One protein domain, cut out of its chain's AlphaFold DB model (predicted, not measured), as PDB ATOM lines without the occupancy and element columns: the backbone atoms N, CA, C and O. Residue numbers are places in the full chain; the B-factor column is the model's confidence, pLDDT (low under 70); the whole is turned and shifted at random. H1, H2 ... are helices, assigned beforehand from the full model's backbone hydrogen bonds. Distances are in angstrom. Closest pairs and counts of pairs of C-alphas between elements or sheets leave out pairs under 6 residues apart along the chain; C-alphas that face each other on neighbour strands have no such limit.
ATOM      1  N   THR A  26     160.053 175.039 148.179       85.75
ATOM      2  CA  THR A  26     161.033 174.725 149.223       85.75
ATOM      3  C   THR A  26     162.211 175.686 149.144       85.75
ATOM      4  O   THR A  26     162.514 176.232 148.084       85.75
ATOM      5  N   ALA A  27     162.913 175.871 150.262       84.62
ATOM      6  CA  ALA A  27     164.131 176.680 150.333       84.62
ATOM      7  C   ALA A  27     165.333 176.076 149.560       84.62
ATOM      8  O   ALA A  27     166.419 176.655 149.550       84.62
ATOM      9  N   GLY A  28     165.144 174.922 148.903       86.81
ATOM     10  CA  GLY A  28     166.150 174.204 148.123       86.81
ATOM     11  C   GLY A  28     166.989 173.209 148.932       86.81
ATOM     12  O   GLY A  28     166.982 173.199 150.165       86.81
ATOM     13  N   ALA A  29     167.756 172.376 148.222       89.50
ATOM     14  CA  ALA A  29     168.540 171.288 148.816       89.50
ATOM     15  C   ALA A  29     169.640 171.778 149.775       89.50
ATOM     16  O   ALA A  29     169.921 171.121 150.772       89.50
ATOM     17  N   LYS A  30     170.206 172.968 149.522       92.69
ATOM     18  CA  LYS A  30     171.190 173.613 150.414       92.69
ATOM     19  C   LYS A  30     170.620 173.936 151.797       92.69
ATOM     20  O   LYS A  30     171.379 174.109 152.741       92.69
ATOM     21  N   TRP A  31     169.294 174.025 151.906       89.75
ATOM     22  CA  TRP A  31     168.576 174.286 153.148       89.75
ATOM     23  C   TRP A  31     167.551 173.183 153.436       89.75
ATOM     24  O   TRP A  31     166.386 173.450 153.740       89.75
ATOM     25  N   PHE A  32     167.994 171.932 153.257       91.56
ATOM     26  CA  PHE A  32     167.266 170.700 153.581       91.56
ATOM     27  C   PHE A  32     165.807 170.675 153.095       91.56
ATOM     28  O   PHE A  32     164.940 170.087 153.735       91.56
ATOM     29  N   ASN A  33     165.527 171.321 151.957       88.75
ATOM     30  CA  ASN A  33     164.192 171.418 151.368       88.75
ATOM     31  C   ASN A  33     163.121 171.948 152.342       88.75
ATOM     32  O   ASN A  33     161.985 171.472 152.334       88.75
ATOM     33  N   MET A  34     163.459 172.948 153.166       89.44
ATOM     34  CA  MET A  34     162.508 173.553 154.106       89.44
ATOM     35  C   MET A  34     161.234 174.032 153.377       89.44
ATOM     36  O   MET A  34     161.342 174.879 152.483       89.44
ATOM     37  N   PRO A  35     160.036 173.523 153.729       89.44
ATOM     38  CA  PRO A  35     158.789 173.911 153.081       89.44
ATOM     39  C   PRO A  35     158.341 175.311 153.512       89.44
ATOM     40  O   PRO A  35     158.562 175.719 154.652       89.44
ATOM     41  N   ALA A  36     157.661 176.030 152.618       88.06
ATOM     42  CA  ALA A  36     156.941 177.251 152.977       88.06
ATOM     43  C   ALA A  36     155.640 176.897 153.733       88.06
ATOM     44  O   ALA A  36     154.774 176.225 153.161       88.06
ATOM     45  N   PRO A  37     155.474 177.312 155.001       86.94
ATOM     46  CA  PRO A  37     154.254 177.050 155.756       86.94
ATOM     47  C   PRO A  37     153.107 177.964 155.304       86.94
ATOM     48  O   PRO A  37     153.314 179.098 154.865       86.94
ATOM     49  N   THR A  38     151.873 177.489 155.455       86.94
ATOM     50  CA  THR A  38     150.675 178.313 155.270       86.94
ATOM     51  C   THR A  38     150.502 179.247 156.467       86.94
ATOM     52  O   THR A  38     150.552 178.825 157.622       86.94
ATOM     53  N   ILE A  39     150.305 180.543 156.212       87.25
ATOM     54  CA  ILE A  39     150.170 181.536 157.285       87.25
ATOM     55  C   ILE A  39     148.762 181.433 157.879       87.25
ATOM     56  O   ILE A  39     147.801 181.976 157.333       87.25
ATOM     57  N   THR A  40     148.646 180.748 159.014       92.06
ATOM     58  CA  THR A  40     147.440 180.760 159.850       92.06
ATOM     59  C   THR A  40     147.358 182.072 160.648       92.06
ATOM     60  O   THR A  40     148.376 182.746 160.858       92.06
ATOM     61  N   PRO A  41     146.167 182.489 161.116       91.62
ATOM     62  CA  PRO A  41     146.035 183.697 161.935       91.62
ATOM     63  C   PRO A  41     146.825 183.623 163.250       91.62
ATOM     64  O   PRO A  41     147.308 184.648 163.725       91.62
ATOM     65  N   GLU A  42     146.988 182.432 163.823       90.75
ATOM     66  CA  GLU A  42     147.803 182.190 165.022       90.75
ATOM     67  C   GLU A  42     149.287 182.429 164.737       90.75
ATOM     68  O   GLU A  42     149.920 183.254 165.395       90.75
ATOM     69  N   LEU A  43     149.802 181.828 163.660       91.38
ATOM     70  CA  LEU A  43     151.169 182.047 163.188       91.38
ATOM     71  C   LEU A  43     151.455 183.523 162.922       91.38
ATOM     72  O   LEU A  43     152.515 184.036 163.272       91.38
ATOM     73  N   LYS A  44     150.499 184.236 162.323       91.50
ATOM     74  CA  LYS A  44     150.642 185.671 162.066       91.50
ATOM     75  C   LYS A  44     150.819 186.471 163.361       91.50
ATOM     76  O   LYS A  44     151.636 187.393 163.379       91.50
ATOM     77  N   LYS A  45     150.087 186.130 164.429       92.06
ATOM     78  CA  LYS A  45     150.229 186.776 165.746       92.06
ATOM     79  C   LYS A  45     151.611 186.509 166.336       92.06
ATOM     80  O   LYS A  45     152.270 187.459 166.755       92.06
ATOM     81  N   ASP A  46     152.070 185.261 166.297       92.19
ATOM     82  CA  ASP A  46     153.391 184.875 166.806       92.19
ATOM     83  C   ASP A  46     154.523 185.599 166.057       92.19
ATOM     84  O   ASP A  46     155.437 186.157 166.665       92.19
ATOM     85  N   LEU A  47     154.425 185.693 164.730       91.25
ATOM     86  CA  LEU A  47     155.394 186.411 163.897       91.25
ATOM     87  C   LEU A  47     155.400 187.921 164.164       91.25
ATOM     88  O   LEU A  47     156.462 188.545 164.232       91.25
ATOM     89  N   GLN A  48     154.222 188.521 164.335       90.62
ATOM     90  CA  GLN A  48     154.113 189.930 164.710       90.62
ATOM     91  C   GLN A  48     154.730 190.179 166.089       90.62
ATOM     92  O   GLN A  48     155.415 191.183 166.291       90.62
ATOM     93  N   LEU A  49     154.534 189.252 167.023       91.12
ATOM     94  CA  LEU A  49     155.102 189.334 168.356       91.12
ATOM     95  C   LEU A  49     156.633 189.229 168.333       91.12
ATOM     96  O   LEU A  49     157.304 190.025 168.987       91.12
ATOM     97  N   LEU A  50     157.195 188.332 167.518       90.81
ATOM     98  CA  LEU A  50     158.643 188.243 167.296       90.81
ATOM     99  C   LEU A  50     159.220 189.535 166.708       90.81
ATOM    100  O   LEU A  50     160.291 189.977 167.125       90.81
ATOM    101  N   LYS A  51     158.500 190.184 165.784       90.50
ATOM    102  CA  LYS A  51     158.893 191.498 165.251       90.50
ATOM    103  C   LYS A  51     158.930 192.568 166.346       90.50
ATOM    104  O   LYS A  51     159.814 193.420 166.341       90.50
ATOM    105  N   LEU A  52     158.009 192.498 167.304       90.31
ATOM    106  CA  LEU A  52     157.885 193.437 168.420       90.31
ATOM    107  C   LEU A  52     158.667 193.017 169.677       90.31
ATOM    108  O   LEU A  52     158.495 193.643 170.723       90.31
ATOM    109  N   ARG A  53     159.554 192.011 169.601       90.88
ATOM    110  CA  ARG A  53     160.282 191.467 170.767       90.88
ATOM    111  C   ARG A  53     161.020 192.519 171.603       90.88
ATOM    112  O   ARG A  53     161.119 192.362 172.811       90.88
ATOM    113  N   GLY A  54     161.485 193.607 170.982       90.12
ATOM    114  CA  GLY A  54     162.172 194.704 171.676       90.12
ATOM    115  C   GLY A  54     161.283 195.517 172.626       90.12
ATOM    116  O   GLY A  54     161.802 196.238 173.465       90.12
ATOM    117  N   THR A  92     157.404 173.617 183.302       90.75
ATOM    118  CA  THR A  92     156.427 172.645 183.804       90.75
ATOM    119  C   THR A  92     155.322 172.381 182.775       90.75
ATOM    120  O   THR A  92     155.066 173.174 181.863       90.75
ATOM    121  N   LYS A  93     154.588 171.268 182.922       90.56
ATOM    122  CA  LYS A  93     153.462 170.920 182.028       90.56
ATOM    123  C   LYS A  93     152.405 172.031 181.935       90.56
ATOM    124  O   LYS A  93     151.771 172.160 180.895       90.56
ATOM    125  N   LYS A  94     152.221 172.821 182.999       90.81
ATOM    126  CA  LYS A  94     151.224 173.901 183.059       90.81
ATOM    127  C   LYS A  94     151.665 175.151 182.295       90.81
ATOM    128  O   LYS A  94     150.819 175.829 181.709       90.81
ATOM    129  N   GLU A  95     152.962 175.442 182.303       90.06
ATOM    130  CA  GLU A  95     153.560 176.601 181.629       90.06
ATOM    131  C   GLU A  95     153.699 176.372 180.124       90.06
ATOM    132  O   GLU A  95     153.549 177.304 179.344       90.06
ATOM    133  N   ARG A  96     153.890 175.119 179.701       92.19
ATOM    134  CA  ARG A  96     153.956 174.734 178.286       92.19
ATOM    135  C   ARG A  96     152.629 175.005 177.573       92.19
ATOM    136  O   ARG A  96     151.627 174.347 177.863       92.19
ATOM    137  N   LYS A  97     152.633 175.936 176.617       93.62
ATOM    138  CA  LYS A  97     151.484 176.260 175.756       93.62
ATOM    139  C   LYS A  97     151.699 175.784 174.318       93.62
ATOM    140  O   LYS A  97     152.779 175.317 173.968       93.62
ATOM    141  N   GLN A  98     150.630 175.842 173.521       91.94
ATOM    142  CA  GLN A  98     150.654 175.474 172.101       91.94
ATOM    143  C   GLN A  98     151.293 176.571 171.246       91.94
ATOM    144  O   GLN A  98     152.070 176.269 170.346       91.94
ATOM    145  N   THR A  99     150.988 177.837 171.550       92.94
ATOM    146  CA  THR A  99     151.498 178.997 170.811       92.94
ATOM    147  C   THR A  99     152.429 179.841 171.672       92.94
ATOM    148  O   THR A  99     152.340 179.854 172.905       92.94
ATOM    149  N   PHE A 100     153.314 180.583 171.007       90.88
ATOM    150  CA  PHE A 100     154.231 181.499 171.680       90.88
ATOM    151  C   PHE A 100     153.478 182.673 172.324       90.88
ATOM    152  O   PHE A 100     153.784 183.079 173.449       90.88
ATOM    153  N   ALA A 101     152.450 183.194 171.647       92.31
ATOM    154  CA  ALA A 101     151.591 184.233 172.199       92.31
ATOM    155  C   ALA A 101     150.886 183.794 173.498       92.31
ATOM    156  O   ALA A 101     150.825 184.584 174.445       92.31
ATOM    157  N   ASP A 102     150.394 182.554 173.579       92.56
ATOM    158  CA  ASP A 102     149.712 182.050 174.780       92.56
ATOM    159  C   ASP A 102     150.658 181.923 175.976       92.56
ATOM    160  O   ASP A 102     150.292 182.261 177.106       92.56
ATOM    161  N   GLU A 103     151.891 181.473 175.736       91.88
ATOM    162  CA  GLU A 103     152.926 181.425 176.769       91.88
ATOM    163  C   GLU A 103     153.186 182.833 177.322       91.88
ATOM    164  O   GLU A 103     153.153 183.062 178.535       91.88
ATOM    165  N   LEU A 104     153.307 183.815 176.429       91.44
ATOM    166  CA  LEU A 104     153.542 185.203 176.800       91.44
ATOM    167  C   LEU A 104     152.378 185.844 177.578       91.44
ATOM    168  O   LEU A 104     152.599 186.743 178.399       91.44
ATOM    169  N   LEU A 105     151.141 185.427 177.307       90.38
ATOM    170  CA  LEU A 105     149.947 185.879 178.028       90.38
ATOM    171  C   LEU A 105     149.815 185.230 179.409       90.38
ATOM    172  O   LEU A 105     149.235 185.838 180.310       90.38
ATOM    173  N   SER A 106     150.365 184.027 179.584       91.69
ATOM    174  CA  SER A 106     150.334 183.314 180.863       91.69
ATOM    175  C   SER A 106     151.254 183.929 181.928       91.69
ATOM    176  O   SER A 106     150.997 183.778 183.122       91.69
ATOM    177  N   SER A 107     152.277 184.689 181.517       89.06
ATOM    178  CA  SER A 107     153.198 185.372 182.431       89.06
ATOM    179  C   SER A 107     152.526 186.533 183.179       89.06
ATOM    180  O   SER A 107     152.146 187.560 182.605       89.06
TER     181      SER A 107
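AT A GLANCE: This is residues 26 to 54 and 92 to 107 of the 141 residues of the protein "Predicted protein" of Physcomitrium patens (UniProt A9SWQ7). Going along the printed part from its first residue, you meet a long arm with no named element, residues 26 to 40, and then two helices set like a T: H2 begins beside the middle of H1 and runs away from it. Residues 28 to 33 of the arm stick out, and the arm makes much of the length. The printed part has 45 residues, with two named helices, H1 then H2, and no named strand; the class is all helix, though under half of the residues, 18 of 45, are in named elements. The whole is only just extended, close to loose, with a radius of gyration of the C-alphas of 14.1 A, and it is elongated, spanning 39 by 25 by 21 A.

HOW THE PARTS SIT: Look first at H1, residues 41 to 51, and then at H2, residues 100 to 106: they touch, with 4 pairs of C-alphas within 8 A. Their closest C-alphas are those of Asp 46 and Ala 101, 5.7 A apart. Their lines are about perpendicular, at 83 degrees, and their centres are 11.4 A apart. In H1 and H2 every O i to N i+4 pair is within hydrogen-bond range. Residues 28 to 33 stand free.

IN THESE COORDINATES: Start at C-alpha 26, at (161.033, 174.725, 149.223). Find C-alpha 41 at (146.035, 183.697, 161.935); from there H1 runs 15.4 A to C-alpha 51. H2 runs 10.1 A from C-alpha 100 to C-alpha 106, at (150.334, 183.314, 180.863).

THE WHOLE: The two C-alphas farthest apart are those of Ala 29 and Ser 107, at 39.5 A. Residues 55 to 91 are not printed, and C-alphas 54 and 92 are 25.8 A apart across this cut; the link from H1 to H2 runs across it. The mean pLDDT of the printed part is 90.4, and no printed residue is under 70.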